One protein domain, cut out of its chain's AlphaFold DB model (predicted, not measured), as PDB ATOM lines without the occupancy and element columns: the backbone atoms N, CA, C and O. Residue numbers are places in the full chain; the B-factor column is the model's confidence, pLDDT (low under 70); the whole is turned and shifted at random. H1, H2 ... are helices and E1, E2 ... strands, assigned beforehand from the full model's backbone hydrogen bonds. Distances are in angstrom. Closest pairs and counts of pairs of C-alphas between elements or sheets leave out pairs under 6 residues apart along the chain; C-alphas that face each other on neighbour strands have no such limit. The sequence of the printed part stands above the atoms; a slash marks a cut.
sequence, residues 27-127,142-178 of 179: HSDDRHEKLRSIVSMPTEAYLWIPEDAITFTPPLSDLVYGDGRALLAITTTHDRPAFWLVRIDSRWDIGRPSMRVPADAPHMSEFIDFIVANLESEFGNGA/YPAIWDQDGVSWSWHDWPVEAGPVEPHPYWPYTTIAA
ATOM      1  N   HIS A  27      16.670 -34.549   8.569       70.00
ATOM      2  CA  HIS A  27      16.058 -33.567   7.665       70.00
ATOM      3  C   HIS A  27      14.763 -34.065   6.991       70.00
ATOM      4  O   HIS A  27      14.063 -33.282   6.357       70.00
ATOM      5  N   SER A  28      14.438 -35.360   7.088       76.69
ATOM      6  CA  SER A  28      13.137 -35.912   6.689       76.69
ATOM      7  C   SER A  28      12.071 -35.953   7.797       76.69
ATOM      8  O   SER A  28      11.000 -36.518   7.580       76.69
ATOM      9  N   ASP A  29      12.333 -35.425   8.996       86.44
ATOM     10  CA  ASP A  29      11.326 -35.280  10.056       86.44
ATOM     11  C   ASP A  29      10.438 -34.062   9.743       86.44
ATOM     12  O   ASP A  29      10.567 -32.990  10.333       86.44
ATOM     13  N   ASP A  30       9.507 -34.241   8.797       89.38
ATOM     14  CA  ASP A  30       8.553 -33.206   8.360       89.38
ATOM     15  C   ASP A  30       7.792 -32.576   9.538       89.38
ATOM     16  O   ASP A  30       7.394 -31.411   9.497       89.38
ATOM     17  N   ARG A  31       7.578 -33.348  10.610       89.19
ATOM     18  CA  ARG A  31       6.921 -32.881  11.833       89.19
ATOM     19  C   ARG A  31       7.797 -31.874  12.566       89.19
ATOM     20  O   ARG A  31       7.276 -30.863  13.034       89.19
ATOM     21  N   HIS A  32       9.094 -32.141  12.672       93.75
ATOM     22  CA  HIS A  32      10.037 -31.213  13.277       93.75
ATOM     23  C   HIS A  32      10.157 -29.923  12.468       93.75
ATOM     24  O   HIS A  32      10.043 -28.846  13.040       93.75
ATOM     25  N   GLU A  33      10.279 -30.021  11.144       92.56
ATOM     26  CA  GLU A  33      10.333 -28.848  10.261       92.56
ATOM     27  C   GLU A  33       9.056 -28.007  10.347       92.56
ATOM     28  O   GLU A  33       9.095 -26.777  10.449       92.56
ATOM     29  N   LYS A  34       7.894 -28.667  10.385       92.69
ATOM     30  CA  LYS A  34       6.617 -27.978  10.561       92.69
ATOM     31  C   LYS A  34       6.536 -27.286  11.915       92.69
ATOM     32  O   LYS A  34       6.161 -26.117  11.968       92.69
ATOM     33  N   LEU A  35       6.911 -27.977  12.990       94.44
ATOM     34  CA  LEU A  35       6.958 -27.394  14.324       94.44
ATOM     35  C   LEU A  35       7.899 -26.186  14.357       94.44
ATOM     36  O   LEU A  35       7.473 -25.120  14.788       94.44
ATOM     37  N   ARG A  36       9.120 -26.321  13.822       95.25
ATOM     38  CA  ARG A  36      10.113 -25.247  13.690       95.25
ATOM     39  C   ARG A  36       9.501 -24.027  13.003       95.25
ATOM     40  O   ARG A  36       9.554 -22.934  13.548       95.25
ATOM     41  N   SER A  37       8.817 -24.218  11.874       93.06
ATOM     42  CA  SER A  37       8.173 -23.115  11.143       93.06
ATOM     43  C   SER A  37       7.101 -22.364  11.946       93.06
ATOM     44  O   SER A  37       6.893 -21.176  11.715       93.06
ATOM     45  N   ILE A  38       6.431 -23.041  12.886       92.44
ATOM     46  CA  ILE A  38       5.381 -22.457  13.729       92.44
ATOM     47  C   ILE A  38       5.994 -21.745  14.936       92.44
ATOM     48  O   ILE A  38       5.594 -20.633  15.265       92.44
ATOM     49  N   VAL A  39       6.959 -22.376  15.608       92.31
ATOM     50  CA  VAL A  39       7.510 -21.854  16.868       92.31
ATOM     51  C   VAL A  39       8.606 -20.814  16.658       92.31
ATOM     52  O   VAL A  39       8.828 -19.989  17.533       92.31
ATOM     53  N   SER A  40       9.230 -20.771  15.476       91.19
ATOM     54  CA  SER A  40      10.182 -19.720  15.088       91.19
ATOM     55  C   SER A  40       9.507 -18.390  14.707       91.19
ATOM     56  O   SER A  40      10.068 -17.597  13.951       91.19
ATOM     57  N   MET A  41       8.303 -18.131  15.221       91.56
ATOM     58  CA  MET A  41       7.639 -16.836  15.112       91.56
ATOM     59  C   MET A  41       7.969 -15.955  16.328       91.56
ATOM     60  O   MET A  41       8.059 -16.468  17.448       91.56
ATOM     61  N   PRO A  42       8.101 -14.624  16.146       95.69
ATOM     62  CA  PRO A  42       8.240 -13.701  17.265       95.69
ATOM     63  C   PRO A  42       7.096 -13.863  18.271       95.69
ATOM     64  O   PRO A  42       5.921 -13.821  17.910       95.69
ATOM     65  N   THR A  43       7.464 -14.044  19.530       94.62
ATOM     66  CA  THR A  43       6.587 -14.230  20.681       94.62
ATOM     67  C   THR A  43       6.782 -13.061  21.633       94.62
ATOM     68  O   THR A  43       7.912 -12.718  21.976       94.62
ATOM     69  N   GLU A  44       5.677 -12.461  22.063       96.62
ATOM     70  CA  GLU A  44       5.661 -11.452  23.117       96.62
ATOM     71  C   GLU A  44       5.273 -12.127  24.436       96.62
ATOM     72  O   GLU A  44       4.240 -12.798  24.515       96.62
ATOM     73  N   ALA A  45       6.104 -11.983  25.467       95.56
ATOM     74  CA  ALA A  45       5.806 -12.499  26.800       95.56
ATOM     75  C   ALA A  45       6.368 -11.581  27.885       95.56
ATOM     76  O   ALA A  45       7.264 -10.779  27.636       95.56
ATOM     77  N   TYR A  46       5.864 -11.742  29.107       95.38
ATOM     78  CA  TYR A  46       6.301 -11.008  30.293       95.38
ATOM     79  C   TYR A  46       6.390 -11.943  31.504       95.38
ATOM     80  O   TYR A  46       5.670 -12.939  31.580       95.38
ATOM     81  N   LEU A  47       7.264 -11.619  32.463       91.62
ATOM     82  CA  LEU A  47       7.407 -12.392  33.702       91.62
ATOM     83  C   LEU A  47       6.421 -11.937  34.790       91.62
ATOM     84  O   LEU A  47       5.785 -12.772  35.430       91.62
ATOM     85  N   TRP A  48       6.287 -10.621  34.995       92.19
ATOM     86  CA  TRP A  48       5.504 -10.056  36.104       92.19
ATOM     87  C   TRP A  48       4.323  -9.209  35.641       92.19
ATOM     88  O   TRP A  48       3.193  -9.465  36.061       92.19
ATOM     89  N   ILE A  49       4.573  -8.217  34.783       95.00
ATOM     90  CA  ILE A  49       3.556  -7.290  34.279       95.00
ATOM     91  C   ILE A  49       3.694  -7.094  32.761       95.00
ATOM     92  O   ILE A  49       4.818  -7.137  32.260       95.00
ATOM     93  N   PRO A  50       2.590  -6.882  32.021       95.75
ATOM     94  CA  PRO A  50       2.626  -6.719  30.566       95.75
ATOM     95  C   PRO A  50       3.496  -5.561  30.066       95.75
ATOM     96  O   PRO A  50       3.989  -5.613  28.947       95.75
ATOM     97  N   GLU A  51       3.687  -4.515  30.869       96.25
ATOM     98  CA  GLU A  51       4.509  -3.354  30.514       96.25
ATOM     99  C   GLU A  51       5.998  -3.701  30.346       96.25
ATOM    100  O   GLU A  51       6.696  -3.007  29.610       96.25
ATOM    101  N   ASP A  52       6.451  -4.790  30.973       94.31
ATOM    102  CA  ASP A  52       7.818  -5.314  30.875       94.31
ATOM    103  C   ASP A  52       7.924  -6.435  29.825       94.31
ATOM    104  O   ASP A  52       8.849  -7.252  29.859       94.31
ATOM    105  N   ALA A  53       6.946  -6.541  28.918       96.12
ATOM    106  CA  ALA A  53       6.971  -7.561  27.887       96.12
ATOM    107  C   ALA A  53       8.173  -7.382  26.953       96.12
ATOM    108  O   ALA A  53       8.492  -6.281  26.500       96.12
ATOM    109  N   ILE A  54       8.807  -8.502  26.622       96.00
ATOM    110  CA  ILE A  54       9.851  -8.577  25.603       96.00
ATOM    111  C   ILE A  54       9.343  -9.378  24.411       96.00
ATOM    112  O   ILE A  54       8.482 -10.250  24.542       96.00
ATOM    113  N   THR A  55       9.914  -9.105  23.241       96.81
ATOM    114  CA  THR A  55       9.722  -9.928  22.046       96.81
ATOM    115  C   THR A  55      10.968 -10.769  21.804       96.81
ATOM    116  O   THR A  55      12.070 -10.234  21.725       96.81
ATOM    117  N   PHE A  56      10.795 -12.076  21.640       96.38
ATOM    118  CA  PHE A  56      11.866 -13.020  21.315       96.38
ATOM    119  C   PHE A  56      11.343 -14.092  20.358       96.38
ATOM    120  O   PHE A  56      10.146 -14.197  20.124       96.38
ATOM    121  N   THR A  57      12.233 -14.880  19.762       97.19
ATOM    122  CA  THR A  57      11.846 -16.000  18.891       97.19
ATOM    123  C   THR A  57      12.306 -17.303  19.538       97.19
ATOM    124  O   THR A  57      13.517 -17.517  19.574       97.19
ATOM    125  N   PRO A  58      11.395 -18.157  20.042       97.12
ATOM    126  CA  PRO A  58      11.766 -19.427  20.656       97.12
ATOM    127  C   PRO A  58      12.540 -20.329  19.678       97.12
ATOM    128  O   PRO A  58      11.985 -20.722  18.643       97.12
ATOM    129  N   PRO A  59      13.802 -20.698  19.960       97.25
ATOM    130  CA  PRO A  59      14.494 -21.709  19.192       97.25
ATOM    131  C   PRO A  59      13.947 -23.089  19.559       97.25
ATOM    132  O   PRO A  59      13.589 -23.371  20.706       97.25
ATOM    133  N   LEU A  60      13.903 -23.962  18.560       97.62
ATOM    134  CA  LEU A  60      13.588 -25.376  18.714       97.62
ATOM    135  C   LEU A  60      14.879 -26.177  18.563       97.62
ATOM    136  O   LEU A  60      15.539 -26.047  17.528       97.62
ATOM    137  N   SER A  61      15.201 -26.992  19.567       97.38
ATOM    138  CA  SER A  61      16.378 -27.863  19.538       97.38
ATOM    139  C   SER A  61      16.277 -28.916  18.437       97.38
ATOM    140  O   SER A  61      15.239 -29.565  18.294       97.38
ATOM    141  N   ASP A  62      17.370 -29.124  17.710       96.50
ATOM    142  CA  ASP A  62      17.569 -30.208  16.745       96.50
ATOM    143  C   ASP A  62      17.732 -31.587  17.405       96.50
ATOM    144  O   ASP A  62      17.865 -32.598  16.709       96.50
ATOM    145  N   LEU A  63      17.716 -31.672  18.736       95.94
ATOM    146  CA  LEU A  63      17.728 -32.935  19.464       95.94
ATOM    147  C   LEU A  63      16.330 -33.327  19.943       95.94
ATOM    148  O   LEU A  63      15.518 -32.519  20.397       95.94
ATOM    149  N   VAL A  64      16.063 -34.626  19.854       95.75
ATOM    150  CA  VAL A  64      14.824 -35.257  20.296       95.75
ATOM    151  C   VAL A  64      15.153 -36.324  21.325       95.75
ATOM    152  O   VAL A  64      15.974 -37.207  21.067       95.75
ATOM    153  N   TYR A  65      14.464 -36.266  22.460       94.94
ATOM    154  CA  TYR A  65      14.646 -37.180  23.580       94.94
ATOM    155  C   TYR A  65      13.458 -38.145  23.656       94.94
ATOM    156  O   TYR A  65      12.300 -37.726  23.582       94.94
ATOM    157  N   GLY A  66      13.744 -39.442  23.772       93.06
ATOM    158  CA  GLY A  66      12.742 -40.506  23.804       93.06
ATOM    159  C   GLY A  66      11.840 -40.512  22.566       93.06
ATOM    160  O   GLY A  66      12.314 -40.471  21.429       93.06
ATOM    161  N   ASP A  67      10.523 -40.577  22.774       92.19
ATOM    162  CA  ASP A  67       9.554 -40.564  21.669       92.19
ATOM    163  C   ASP A  67       9.394 -39.190  20.979       92.19
ATOM    164  O   ASP A  67       8.911 -39.114  19.843       92.19
ATOM    165  N   GLY A  68       9.831 -38.101  21.626       93.62
ATOM    166  CA  GLY A  68       9.761 -36.745  21.089       93.62
ATOM    167  C   GLY A  68       8.352 -36.245  20.797       93.62
ATOM    168  O   GLY A  68       8.181 -35.447  19.860       93.62
ATOM    169  N   ARG A  69       7.345 -36.783  21.492       93.19
ATOM    170  CA  ARG A  69       5.927 -36.478  21.266       93.19
ATOM    171  C   ARG A  69       5.439 -35.327  22.129       93.19
ATOM    172  O   ARG A  69       4.420 -34.737  21.788       93.19
ATOM    173  N   ALA A  70       6.150 -34.990  23.198       93.69
ATOM    174  CA  ALA A  70       5.821 -33.858  24.049       93.69
ATOM    175  C   ALA A  70       6.800 -32.693  23.850       93.69
ATOM    176  O   ALA A  70       7.918 -32.890  23.369       93.69
ATOM    177  N   LEU A  71       6.366 -31.479  24.203       94.75
ATOM    178  CA  LEU A  71       7.195 -30.275  24.151       94.75
ATOM    179  C   LEU A  71       7.470 -29.743  25.547       94.75
ATOM    180  O   LEU A  71       6.560 -29.554  26.355       94.75
ATOM    181  N   LEU A  72       8.741 -29.460  25.791       95.50
ATOM    182  CA  LEU A  72       9.226 -28.824  26.997       95.50
ATOM    183  C   LEU A  72       9.707 -27.418  26.648       95.50
ATOM    184  O   LEU A  72      10.511 -27.255  25.732       95.50
ATOM    185  N   ALA A  73       9.231 -26.422  27.387       96.44
ATOM    186  CA  ALA A  73       9.834 -25.100  27.412       96.44
ATOM    187  C   ALA A  73      10.850 -25.053  28.555       96.44
ATOM    188  O   ALA A  73      10.483 -25.302  29.707       96.44
ATOM    189  N   ILE A  74      12.105 -24.746  28.234       96.94
ATOM    190  CA  ILE A  74      13.190 -24.523  29.194       96.94
ATOM    191  C   ILE A  74      13.512 -23.034  29.198       96.94
ATOM    192  O   ILE A  74      13.604 -22.418  28.144       96.94
ATOM    193  N   THR A  75      13.707 -22.464  30.378       95.88
ATOM    194  CA  THR A  75      14.061 -21.060  30.565       95.88
ATOM    195  C   THR A  75      15.113 -20.956  31.653       95.88
ATOM    196  O   THR A  75      14.885 -21.431  32.768       95.88
ATOM    197  N   THR A  76      16.234 -20.305  31.371       94.81
ATOM    198  CA  THR A  76      17.229 -19.953  32.391       94.81
ATOM    199  C   THR A  76      16.706 -18.816  33.269       94.81
ATOM    200  O   THR A  76      15.798 -18.085  32.873       94.81
ATOM    201  N   THR A  77      17.257 -18.633  34.466       91.75
ATOM    202  CA  THR A  77      16.876 -17.501  35.328       91.75
ATOM    203  C   THR A  77      17.089 -16.140  34.650       91.75
ATOM    204  O   THR A  77      16.234 -15.266  34.799       91.75
ATOM    205  N   HIS A  78      18.162 -15.989  33.869       88.56
ATOM    206  CA  HIS A  78      18.564 -14.717  33.260       88.56
ATOM    207  C   HIS A  78      17.830 -14.363  31.971       88.56
ATOM    208  O   HIS A  78      17.741 -13.189  31.631       88.56
ATOM    209  N   ASP A  79      17.284 -15.348  31.258       92.06
ATOM    210  CA  ASP A  79      16.590 -15.099  29.989       92.06
ATOM    211  C   ASP A  79      15.086 -14.928  30.138       92.06
ATOM    212  O   ASP A  79      14.407 -14.657  29.151       92.06
ATOM    213  N   ARG A  80      14.529 -15.072  31.347       92.75
ATOM    214  CA  ARG A  80      13.080 -14.955  31.570       92.75
ATOM    215  C   ARG A  80      12.547 -13.625  31.026       92.75
ATOM    216  O   ARG A  80      13.071 -12.576  31.392       92.75
ATOM    217  N   PRO A  81      11.446 -13.634  30.253       95.56
ATOM    218  CA  PRO A  81      10.554 -14.764  29.954       95.56
ATOM    219  C   PRO A  81      10.905 -15.596  28.701       95.56
ATOM    220  O   PRO A  81      10.108 -16.457  28.329       95.56
ATOM    221  N   ALA A  82      12.038 -15.362  28.038       96.88
ATOM    222  CA  ALA A  82      12.458 -16.136  26.873       96.88
ATOM    223  C   ALA A  82      12.711 -17.617  27.209       96.88
ATOM    224  O   ALA A  82      13.021 -17.987  28.342       96.88
ATOM    225  N   PHE A  83      12.523 -18.494  26.223       97.44
ATOM    226  CA  PHE A  83      12.615 -19.942  26.422       97.44
ATOM    227  C   PHE A  83      13.102 -20.679  25.176       97.44
ATOM    228  O   PHE A  83      12.945 -20.185  24.062       97.44
ATOM    229  N   TRP A  84      13.647 -21.877  25.372       98.00
ATOM    230  CA  TRP A  84      13.976 -22.854  24.334       98.00
ATOM    231  C   TRP A  84      12.926 -23.955  24.340       98.00
ATOM    232  O   TRP A  84      12.429 -24.343  25.399       98.00
ATOM    233  N   LEU A  85      12.604 -24.475  23.162       97.81
ATOM    234  CA  LEU A  85      11.705 -25.609  23.009       97.81
ATOM    235  C   LEU A  85      12.493 -26.877  22.709       97.81
ATOM    236  O   LEU A  85      13.369 -26.901  21.846       97.81
ATOM    237  N   VAL A  86      12.126 -27.953  23.397       97.50
ATOM    238  CA  VAL A  86      12.742 -29.271  23.239       97.50
ATOM    239  C   VAL A  86      11.657 -30.325  23.097       97.50
ATOM    240  O   VAL A  86      10.659 -30.316  23.820       97.50
ATOM    241  N   ARG A  87      11.849 -31.257  22.161       96.56
ATOM    242  CA  ARG A  87      10.985 -32.433  22.022       96.56
ATOM    243  C   ARG A  87      11.454 -33.524  22.972       96.56
ATOM    244  O   ARG A  87      12.561 -34.033  22.809       96.56
ATOM    245  N   ILE A  88      10.598 -33.908  23.908       95.19
ATOM    246  CA  ILE A  88      10.919 -34.889  24.949       95.19
ATOM    247  C   ILE A  88       9.967 -36.085  24.929       95.19
ATOM    248  O   ILE A  88       8.947 -36.079  24.229       95.19
ATOM    249  N   ASP A  89      10.317 -37.107  25.710       92.94
ATOM    250  CA  ASP A  89       9.501 -38.300  25.882       92.94
ATOM    251  C   ASP A  89       8.193 -37.939  26.591       92.94
ATOM    252  O   ASP A  89       8.187 -37.337  27.667       92.94
ATOM    253  N   SER A  90       7.070 -38.340  26.004       91.31
ATOM    254  CA  SER A  90       5.745 -38.092  26.577       91.31
ATOM    255  C   SER A  90       5.457 -38.836  27.889       91.31
ATOM    256  O   SER A  90       4.385 -38.665  28.469       91.31
ATOM    257  N   ARG A  91       6.382 -39.676  28.367       89.44
ATOM    258  CA  ARG A  91       6.240 -40.462  29.601       89.44
ATOM    259  C   ARG A  91       7.015 -39.898  30.792       89.44
ATOM    260  O   ARG A  91       6.970 -40.521  31.851       89.44
ATOM    261  N   TRP A  92       7.720 -38.779  30.649       90.31
ATOM    262  CA  TRP A  92       8.471 -38.182  31.758       90.31
ATOM    263  C   TRP A  92       7.561 -37.431  32.741       90.31
ATOM    264  O   TRP A  92       6.600 -36.770  32.339       90.31
ATOM    265  N   ASP A  93       7.877 -37.506  34.037       89.25
ATOM    266  CA  ASP A  93       7.321 -36.597  35.044       89.25
ATOM    267  C   ASP A  93       8.109 -35.289  35.029       89.25
ATOM    268  O   ASP A  93       9.322 -35.301  35.207       89.25
ATOM    269  N   ILE A  94       7.449 -34.144  34.870       87.81
ATOM    270  CA  ILE A  94       8.128 -32.840  34.914       87.81
ATOM    271  C   ILE A  94       7.956 -32.103  36.251       87.81
ATOM    272  O   ILE A  94       8.242 -30.906  36.330       87.81
ATOM    273  N   GLY A  95       7.486 -32.787  37.300       75.94
ATOM    274  CA  GLY A  95       7.510 -32.282  38.675       75.94
ATOM    275  C   GLY A  95       6.298 -31.443  39.078       75.94
ATOM    276  O   GLY A  95       6.400 -30.579  39.953       75.94
ATOM    277  N   ARG A  96       5.125 -31.665  38.464       67.88
ATOM    278  CA  ARG A  96       3.877 -31.025  38.922       67.88
ATOM    279  C   ARG A  96       3.125 -31.949  39.887       67.88
ATOM    280  O   ARG A  96       2.604 -32.970  39.447       67.88
ATOM    281  N   PRO A  97       2.933 -31.556  41.165       58.16
ATOM    282  CA  PRO A  97       2.356 -32.420  42.206       58.16
ATOM    283  C   PRO A  97       0.902 -32.846  41.949       58.16
ATOM    284  O   PRO A  97       0.370 -33.706  42.644       58.16
ATOM    285  N   SER A  98       0.231 -32.246  40.966       56.62
ATOM    286  CA  SER A  98      -1.118 -32.630  40.559       56.62
ATOM    287  C   SER A  98      -1.160 -33.799  39.567       56.62
ATOM    288  O   SER A  98      -2.244 -34.345  39.347       56.62
ATOM    289  N   MET A  99      -0.039 -34.175  38.939       65.31
ATOM    290  CA  MET A  99      -0.012 -35.194  37.887       65.31
ATOM    291  C   MET A  99      -0.107 -36.605  38.471       65.31
ATOM    292  O   MET A  99       0.601 -36.963  39.407       65.31
ATOM    293  N   ARG A 100      -0.986 -37.435  37.900       69.38
ATOM    294  CA  ARG A 100      -1.049 -38.870  38.212       69.38
ATOM    295  C   ARG A 100      -0.048 -39.617  37.337       69.38
ATOM    296  O   ARG A 100      -0.447 -40.397  36.475       69.38
ATOM    297  N   VAL A 101       1.229 -39.317  37.523       81.56
ATOM    298  CA  VAL A 101       2.303 -40.039  36.845       81.56
ATOM    299  C   VAL A 101       2.552 -41.366  37.584       81.56
ATOM    300  O   VAL A 101       2.420 -41.401  38.812       81.56
ATOM    301  N   PRO A 102       2.839 -42.480  36.882       83.88
ATOM    302  CA  PRO A 102       3.327 -43.701  37.516       83.88
ATOM    303  C   PRO A 102       4.514 -43.413  38.440       83.88
ATOM    304  O   PRO A 102       5.356 -42.576  38.131       83.88
ATOM    305  N   ALA A 103       4.584 -44.108  39.578       82.88
ATOM    306  CA  ALA A 103       5.633 -43.880  40.577       82.88
ATOM    307  C   ALA A 103       7.047 -44.230  40.074       82.88
ATOM    308  O   ALA A 103       8.029 -43.841  40.693       82.88
ATOM    309  N   ASP A 104       7.127 -44.998  38.991       84.69
ATOM    310  CA  ASP A 104       8.335 -45.437  38.302       84.69
ATOM    311  C   ASP A 104       8.619 -44.644  37.016       84.69
ATOM    312  O   ASP A 104       9.540 -44.989  36.278       84.69
ATOM    313  N   ALA A 105       7.836 -43.604  36.714       86.25
ATOM    314  CA  ALA A 105       8.136 -42.756  35.573       86.25
ATOM    315  C   ALA A 105       9.413 -41.942  35.831       86.25
ATOM    316  O   ALA A 105       9.561 -41.385  36.922       86.25
ATOM    317  N   PRO A 106      10.305 -41.812  34.835       89.25
ATOM    318  CA  PRO A 106      11.511 -41.017  34.999       89.25
ATOM    319  C   PRO A 106      11.193 -39.539  35.226       89.25
ATOM    320  O   PRO A 106      10.313 -38.978  34.560       89.25
ATOM    321  N   HIS A 107      11.915 -38.910  36.149       89.06
ATOM    322  CA  HIS A 107      11.693 -37.514  36.501       89.06
ATOM    323  C   HIS A 107      12.597 -36.587  35.679       89.06
ATOM    324  O   HIS A 107      13.790 -36.819  35.537       89.06
ATOM    325  N   MET A 108      12.053 -35.477  35.181       90.44
ATOM    326  CA  MET A 108      12.740 -34.519  34.305       90.44
ATOM    327  C   MET A 108      14.025 -33.952  34.916       90.44
ATOM    328  O   MET A 108      14.985 -33.671  34.203       90.44
ATOM    329  N   SER A 109      14.073 -33.814  36.242       90.56
ATOM    330  CA  SER A 109      15.289 -33.373  36.939       90.56
ATOM    331  C   SER A 109      16.471 -34.332  36.772       90.56
ATOM    332  O   SER A 109      17.596 -33.918  36.992       90.56
ATOM    333  N   GLU A 110      16.239 -35.596  36.406       89.44
ATOM    334  CA  GLU A 110      17.305 -36.564  36.101       89.44
ATOM    335  C   GLU A 110      17.965 -36.281  34.743       89.44
ATOM    336  O   GLU A 110      19.063 -36.765  34.480       89.44
ATOM    337  N   PHE A 111      17.309 -35.497  33.881       91.75
ATOM    338  CA  PHE A 111      17.735 -35.245  32.503       91.75
ATOM    339  C   PHE A 111      18.072 -33.783  32.223       91.75
ATOM    340  O   PHE A 111      18.669 -33.491  31.190       91.75
ATOM    341  N   ILE A 112      17.661 -32.857  33.093       93.94
ATOM    342  CA  ILE A 112      17.721 -31.423  32.805       93.94
ATOM    343  C   ILE A 112      19.143 -30.942  32.514       93.94
ATOM    344  O   ILE A 112      19.335 -30.280  31.500       93.94
ATOM    345  N   ASP A 113      20.129 -31.349  33.313       92.44
ATOM    346  CA  ASP A 113      21.527 -30.939  33.132       92.44
ATOM    347  C   ASP A 113      22.067 -31.404  31.772       92.44
ATOM    348  O   ASP A 113      22.730 -30.658  31.057       92.44
ATOM    349  N   PHE A 114      21.706 -32.623  31.361       92.88
ATOM    350  CA  PHE A 114      22.086 -33.162  30.057       92.88
ATOM    351  C   PHE A 114      21.418 -32.406  28.899       92.88
ATOM    352  O   PHE A 114      22.059 -32.125  27.888       92.88
ATOM    353  N   ILE A 115      20.137 -32.045  29.032       95.31
ATOM    354  CA  ILE A 115      19.441 -31.253  28.009       95.31
ATOM    355  C   ILE A 115      20.041 -29.851  27.911       95.31
ATOM    356  O   ILE A 115      20.263 -29.373  26.802       95.31
ATOM    357  N   VAL A 116      20.320 -29.202  29.041       95.00
ATOM    358  CA  VAL A 116      20.918 -27.861  29.087       95.00
ATOM    359  C   VAL A 116      22.308 -27.864  28.454       95.00
ATOM    360  O   VAL A 116      22.551 -27.048  27.571       95.00
ATOM    361  N   ALA A 117      23.162 -28.836  28.783       92.94
ATOM    362  CA  ALA A 117      24.478 -28.980  28.156       92.94
ATOM    363  C   ALA A 117      24.387 -29.154  26.627       92.94
ATOM    364  O   ALA A 117      25.177 -28.592  25.866       92.94
ATOM    365  N   ASN A 118      23.391 -29.900  26.144       94.75
ATOM    366  CA  ASN A 118      23.163 -30.031  24.709       94.75
ATOM    367  C   ASN A 118      22.648 -28.734  24.067       94.75
ATOM    368  O   ASN A 118      23.051 -28.411  22.951       94.75
ATOM    369  N   LEU A 119      21.782 -27.983  24.755       96.06
ATOM    370  CA  LEU A 119      21.328 -26.671  24.290       96.06
ATOM    371  C   LEU A 119      22.484 -25.667  24.229       96.06
ATOM    372  O   LEU A 119      22.563 -24.913  23.267       96.06
ATOM    373  N   GLU A 120      23.400 -25.682  25.199       94.12
ATOM    374  CA  GLU A 120      24.633 -24.887  25.162       94.12
ATOM    375  C   GLU A 120      25.497 -25.249  23.953       94.12
ATOM    376  O   GLU A 120      26.000 -24.368  23.255       94.12
ATOM    377  N   SER A 121      25.638 -26.545  23.656       93.38
ATOM    378  CA  SER A 121      26.364 -26.993  22.466       93.38
ATOM    379  C   SER A 121      25.680 -26.572  21.160       93.38
ATOM    380  O   SER A 121      26.372 -26.405  20.154       93.38
ATOM    381  N   GLU A 122      24.350 -26.455  21.140       94.88
ATOM    382  CA  GLU A 122      23.570 -26.112  19.946       94.88
ATOM    383  C   GLU A 122      23.482 -24.594  19.717       94.88
ATOM    384  O   GLU A 122      23.654 -24.126  18.591       94.88
ATOM    385  N   PHE A 123      23.233 -23.821  20.775       95.31
ATOM    386  CA  PHE A 123      22.920 -22.390  20.699       95.31
ATOM    387  C   PHE A 123      24.015 -21.472  21.253       95.31
ATOM    388  O   PHE A 123      23.918 -20.256  21.095       95.31
ATOM    389  N   GLY A 124      25.065 -22.038  21.846       93.56
ATOM    390  CA  GLY A 124      26.169 -21.306  22.457       93.56
ATOM    391  C   GLY A 124      26.054 -21.218  23.977       93.56
ATOM    392  O   GLY A 124      24.965 -21.303  24.553       93.56
ATOM    393  N   ASN A 125      27.206 -21.029  24.620       88.62
ATOM    394  CA  ASN A 125      27.310 -20.768  26.050       88.62
ATOM    395  C   ASN A 125      27.230 -19.254  26.284       88.62
ATOM    396  O   ASN A 125      28.016 -18.496  25.728       88.62
ATOM    397  N   GLY A 126      26.251 -18.839  27.079       82.12
ATOM    398  CA  GLY A 126      25.960 -17.455  27.418       82.12
ATOM    399  C   GLY A 126      26.804 -16.898  28.561       82.12
ATOM    400  O   GLY A 126      26.767 -15.694  28.782       82.12
ATOM    401  N   ALA A 127      27.534 -17.724  29.312       77.69
ATOM    402  CA  ALA A 127      28.358 -17.242  30.413       77.69
ATOM    403  C   ALA A 127      29.529 -16.387  29.885       77.69
ATOM    404  O   ALA A 127      30.167 -16.773  28.900       77.69
ATOM    405  N   TYR A 142      20.686 -14.033  24.096       91.81
ATOM    406  CA  TYR A 142      19.764 -15.085  23.670       91.81
ATOM    407  C   TYR A 142      19.838 -15.300  22.138       91.81
ATOM    408  O   TYR A 142      19.774 -14.319  21.386       91.81
ATOM    409  N   PRO A 143      19.948 -16.552  21.646       95.25
ATOM    410  CA  PRO A 143      19.620 -17.810  22.324       95.25
ATOM    411  C   PRO A 143      20.788 -18.531  23.022       95.25
ATOM    412  O   PRO A 143      20.645 -19.720  23.305       95.25
ATOM    413  N   ALA A 144      21.912 -17.868  23.315       94.25
ATOM    414  CA  ALA A 144      22.985 -18.481  24.101       94.25
ATOM    415  C   ALA A 144      22.525 -18.775  25.545       94.25
ATOM    416  O   ALA A 144      21.889 -17.941  26.197       94.25
ATOM    417  N   ILE A 145      22.835 -19.971  26.044       92.25
ATOM    418  CA  ILE A 145      22.324 -20.497  27.319       92.25
ATOM    419  C   ILE A 145      23.240 -20.081  28.471       92.25
ATOM    420  O   ILE A 145      24.435 -20.344  28.428       92.25
ATOM    421  N   TRP A 146      22.685 -19.482  29.526       89.31
ATOM    422  CA  TRP A 146      23.402 -19.226  30.781       89.31
ATOM    423  C   TRP A 146      22.659 -19.860  31.959       89.31
ATOM    424  O   TRP A 146      21.657 -19.326  32.433       89.31
ATOM    425  N   ASP A 147      23.132 -21.012  32.425       86.62
ATOM    426  CA  ASP A 147      22.425 -21.857  33.393       86.62
ATOM    427  C   ASP A 147      22.923 -21.740  34.849       86.62
ATOM    428  O   ASP A 147      22.356 -22.385  35.733       86.62
ATOM    429  N   GLN A 148      23.927 -20.897  35.127       84.81
ATOM    430  CA  GLN A 148      24.597 -20.825  36.439       84.81
ATOM    431  C   GLN A 148      23.649 -20.526  37.615       84.81
ATOM    432  O   GLN A 148      23.879 -21.008  38.722       84.81
ATOM    433  N   ASP A 149      22.563 -19.785  37.375       85.94
ATOM    434  CA  ASP A 149      21.528 -19.466  38.375       85.94
ATOM    435  C   ASP A 149      20.279 -20.353  38.257       85.94
ATOM    436  O   ASP A 149      19.177 -20.022  38.717       85.94
ATOM    437  N   GLY A 150      20.454 -21.504  37.620       91.00
ATOM    438  CA  GLY A 150      19.449 -22.524  37.431       91.00
ATOM    439  C   GLY A 150      18.514 -22.267  36.257       91.00
ATOM    440  O   GLY A 150      18.459 -21.205  35.625       91.00
ATOM    441  N   VAL A 151      17.716 -23.296  36.000       94.19
ATOM    442  CA  VAL A 151      16.727 -23.329  34.934       94.19
ATOM    443  C   VAL A 151      15.361 -23.697  35.495       94.19
ATOM    444  O   VAL A 151      15.220 -24.396  36.496       94.19
ATOM    445  N   SER A 152      14.326 -23.203  34.837       93.94
ATOM    446  CA  SER A 152      12.942 -23.615  35.033       93.94
ATOM    447  C   SER A 152      12.445 -24.298  33.773       93.94
ATOM    448  O   SER A 152      12.794 -23.883  32.669       93.94
ATOM    449  N   TRP A 153      11.586 -25.295  33.932       94.38
ATOM    450  CA  TRP A 153      10.957 -25.982  32.814       94.38
ATOM    451  C   TRP A 153       9.448 -26.082  33.000       94.38
ATOM    452  O   TRP A 153       8.915 -26.054  34.113       94.38
ATOM    453  N   SER A 154       8.734 -26.201  31.888       92.25
ATOM    454  CA  SER A 154       7.295 -26.432  31.894       92.25
ATOM    455  C   SER A 154       6.841 -27.139  30.627       92.25
ATOM    456  O   SER A 154       7.499 -27.058  29.590       92.25
ATOM    457  N   TRP A 155       5.699 -27.824  30.708       91.38
ATOM    458  CA  TRP A 155       5.021 -28.306  29.511       91.38
ATOM    459  C   TRP A 155       4.695 -27.137  28.592       91.38
ATOM    460  O   TRP A 155       4.193 -26.108  29.047       91.38
ATOM    461  N   HIS A 156       4.919 -27.351  27.303       92.31
ATOM    462  CA  HIS A 156       4.411 -26.504  26.244       92.31
ATOM    463  C   HIS A 156       3.396 -27.295  25.419       92.31
ATOM    464  O   HIS A 156       3.563 -28.499  25.212       92.31
ATOM    465  N   ASP A 157       2.332 -26.636  24.971       91.50
ATOM    466  CA  ASP A 157       1.332 -27.303  24.144       91.50
ATOM    467  C   ASP A 157       1.877 -27.576  22.747       91.50
ATOM    468  O   ASP A 157       2.584 -26.757  22.155       91.50
ATOM    469  N   TRP A 158       1.522 -28.741  22.206       92.31
ATOM    470  CA  TRP A 158       1.826 -29.064  20.825       92.31
ATOM    471  C   TRP A 158       0.933 -28.220  19.900       92.31
ATOM    472  O   TRP A 158      -0.293 -28.345  19.977       92.31
ATOM    473  N   PRO A 159       1.490 -27.385  19.000       91.88
ATOM    474  CA  PRO A 159       0.671 -26.581  18.101       91.88
ATOM    475  C   PRO A 159      -0.209 -27.477  17.229       91.88
ATOM    476  O   PRO A 159       0.288 -28.403  16.584       91.88
ATOM    477  N   VAL A 160      -1.514 -27.206  17.178       88.50
ATOM    478  CA  VAL A 160      -2.484 -28.021  16.417       88.50
ATOM    479  C   VAL A 160      -2.113 -28.064  14.933       88.50
ATOM    480  O   VAL A 160      -2.296 -29.066  14.239       88.50
ATOM    481  N   GLU A 161      -1.522 -26.984  14.437       89.94
ATOM    482  CA  GLU A 161      -1.027 -26.861  13.081       89.94
ATOM    483  C   GLU A 161       0.138 -27.816  12.813       89.94
ATOM    484  O   GLU A 161       0.293 -28.249  11.676       89.94
ATOM    485  N   ALA A 162       0.926 -28.213  13.818       88.12
ATOM    486  CA  ALA A 162       2.069 -29.109  13.655       88.12
ATOM    487  C   ALA A 162       1.667 -30.581  13.421       88.12
ATOM    488  O   ALA A 162       2.516 -31.389  13.039       88.12
ATOM    489  N   GLY A 163       0.387 -30.941  13.571       87.00
ATOM    490  CA  GLY A 163      -0.121 -32.270  13.232       87.00
ATOM    491  C   GLY A 163      -1.210 -32.777  14.177       87.00
ATOM    492  O   GLY A 163      -1.637 -32.057  15.076       87.00
ATOM    493  N   PRO A 164      -1.684 -34.020  13.976       88.88
ATOM    494  CA  PRO A 164      -2.619 -34.644  14.901       88.88
ATOM    495  C   PRO A 164      -2.003 -34.743  16.300       88.88
ATOM    496  O   PRO A 164      -0.827 -35.081  16.452       88.88
ATOM    497  N   VAL A 165      -2.830 -34.480  17.306       91.44
ATOM    498  CA  VAL A 165      -2.448 -34.502  18.718       91.44
ATOM    499  C   VAL A 165      -3.380 -35.403  19.518       91.44
ATOM    500  O   VAL A 165      -4.545 -35.589  19.161       91.44
ATOM    501  N   GLU A 166      -2.868 -35.939  20.617       90.62
ATOM    502  CA  GLU A 166      -3.637 -36.641  21.640       90.62
ATOM    503  C   GLU A 166      -3.405 -36.004  23.021       90.62
ATOM    504  O   GLU A 166      -2.419 -35.283  23.212       90.62
ATOM    505  N   PRO A 167      -4.309 -36.223  23.991       88.25
ATOM    506  CA  PRO A 167      -4.071 -35.805  25.367       88.25
ATOM    507  C   PRO A 167      -2.835 -36.497  25.944       88.25
ATOM    508  O   PRO A 167      -2.628 -37.691  25.724       88.25
ATOM    509  N   HIS A 168      -2.049 -35.764  26.730       86.00
ATOM    510  CA  HIS A 168      -0.899 -36.318  27.430       86.00
ATOM    511  C   HIS A 168      -1.328 -37.489  28.342       86.00
ATOM    512  O   HIS A 168      -2.332 -37.373  29.059       86.00
ATOM    513  N   PRO A 169      -0.572 -38.607  28.384       84.19
ATOM    514  CA  PRO A 169      -0.987 -39.845  29.056       84.19
ATOM    515  C   PRO A 169      -1.288 -39.670  30.551       84.19
ATOM    516  O   PRO A 169      -2.109 -40.399  31.107       84.19
ATOM    517  N   TYR A 170      -0.660 -38.685  31.197       82.00
ATOM    518  CA  TYR A 170      -0.829 -38.400  32.628       82.00
ATOM    519  C   TYR A 170      -1.563 -37.086  32.931       82.00
ATOM    520  O   TYR A 170      -1.797 -36.773  34.102       82.00
ATOM    521  N   TRP A 171      -1.915 -36.291  31.906       77.50
ATOM    522  CA  TRP A 171      -2.482 -34.954  32.108       77.50
ATOM    523  C   TRP A 171      -3.426 -34.512  30.973       77.50
ATOM    524  O   TRP A 171      -2.987 -34.319  29.846       77.50
ATOM    525  N   PRO A 172      -4.723 -34.262  31.232       75.81
ATOM    526  CA  PRO A 172      -5.694 -34.032  30.158       75.81
ATOM    527  C   PRO A 172      -5.630 -32.635  29.517       75.81
ATOM    528  O   PRO A 172      -6.290 -32.417  28.506       75.81
ATOM    529  N   TYR A 173      -4.891 -31.684  30.099       75.94
ATOM    530  CA  TYR A 173      -4.804 -30.301  29.602       75.94
ATOM    531  C   TYR A 173      -3.495 -29.992  28.875       75.94
ATOM    532  O   TYR A 173      -3.216 -28.829  28.620       75.94
ATOM    533  N   THR A 174      -2.684 -31.008  28.593       81.81
ATOM    534  CA  THR A 174      -1.475 -30.871  27.778       81.81
ATOM    535  C   THR A 174      -1.641 -31.766  26.567       81.81
ATOM    536  O   THR A 174      -2.111 -32.901  26.690       81.81
ATOM    537  N   THR A 175      -1.286 -31.247  25.399       89.31
ATOM    538  CA  THR A 175      -1.379 -31.978  24.132       89.31
ATOM    539  C   THR A 175      -0.006 -32.456  23.676       89.31
ATOM    540  O   THR A 175       0.992 -31.756  23.834       89.31
ATOM    541  N   ILE A 176       0.046 -33.665  23.120       91.62
ATOM    542  CA  ILE A 176       1.254 -34.277  22.555       91.62
ATOM    543  C   ILE A 176       0.973 -34.751  21.130       91.62
ATOM    544  O   ILE A 176      -0.178 -34.999  20.772       91.62
ATOM    545  N   ALA A 177       2.003 -34.918  20.306       91.12
ATOM    546  CA  ALA A 177       1.850 -35.440  18.951       91.12
ATOM    547  C   ALA A 177       1.305 -36.884  18.938       91.12
ATOM    548  O   ALA A 177       1.728 -37.733  19.729       91.12
ATOM    549  N   ALA A 178       0.421 -37.203  17.991       88.69
ATOM    550  CA  ALA A 178      -0.038 -38.574  17.751       88.69
ATOM    551  C   ALA A 178       1.076 -39.471  17.155       88.69
ATOM    552  O   ALA A 178       2.026 -38.964  16.544       88.69
TER     553      ALA A 178
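What this domain is: This is residues 27 to 127 and 142 to 178 of the 179 residues of an uncharacterized protein of Gemmatimonadetes bacterium (UniProt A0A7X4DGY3). A strongly twisted sheet of four strands, E3 E5 E4 E6, makes the core, with H2 packed over one face and H1 on the other face at the E3 edge. Two small hairpins lie toward opposite ends of the domain: E1 and E2 at one end, apart from E3, E4, E5 and E6, and E7 and E8 at the other, where E8 meets the large sheet at E4 and E6. The printed part has 138 residues, with two named helices and eight named strands in the order H1 E1 E2 E3 E4 E5 H2 E6 E7 E8. The large sheet is mixed and the class is mixed, helices and strands, with under half of the residues in named elements. The whole is compact, with a radius of gyration of the C-alphas of 14.8 A and spans of 36 by 32 by 31 A.

Where its parts are: In the large sheet, E3 is residues 60 to 65, E5 is 84 to 88, E4 is 70 to 76 and 19.8 A long, and E6 is 151 to 156 and 15.4 A long. H2, residues 112 to 123, measures 16.0 A. H1, residues 30 to 39, measures 14.2 A and begins at C-alpha 30 (8.553, -33.206, 8.360). E1 is residues 43 to 45 and E2 is 54 to 56. E7 is residues 165 to 168, and E8, residues 171 to 177, ends at C-alpha 177 (1.850, -35.440, 18.951).

How they stand to each other: E3 and E6 are the edge strands. E3 and E5 are parallel, with N 61 and O 85 2.9 A apart, within hydrogen-bond range. E4 and E5 form an antiparallel hairpin, with N 84 and O 74 at 2.8 A. E4 and E6 are antiparallel, with N 75 and O 152 at 2.8 A. The helices make three layers with this sheet, one on each face. H2's closest C-alphas to E3 are those of Leu 119 and Ser 61, 7.0 A. H1 lies over E3 at a height over the sheet of 10.2 A, slantwise to the strands at 39 degrees to E3 on the local plane, and only just not over E5, on which 2 of its C-alphas fall. H1's closest C-alphas to E3 are those of Arg 36 and Leu 60, 6.1 A. In both helices every O i to N i+4 pair is within hydrogen-bond range. In the hairpin E7 and E8, N 166 and O 176 are 2.9 A apart; the closest C-alphas of E8 and E4 are those of Ile 176 and Ala 70, 4.8 A. In the hairpin E1 and E2, N 43 and O 56 are 2.8 A apart, and both strands are apart from E4.

The domain as a whole: The C-alphas farthest apart are those of Glu 51 and Asp 104, 43.0 A. Residues 128 to 141 are not printed, and C-alphas 127 and 142 are 11.1 A apart across the cut. The link from E5 to H2, residues 89 to 111, is long. The mean pLDDT of the printed part is 90.3, and residues 96 to 100 are under 70.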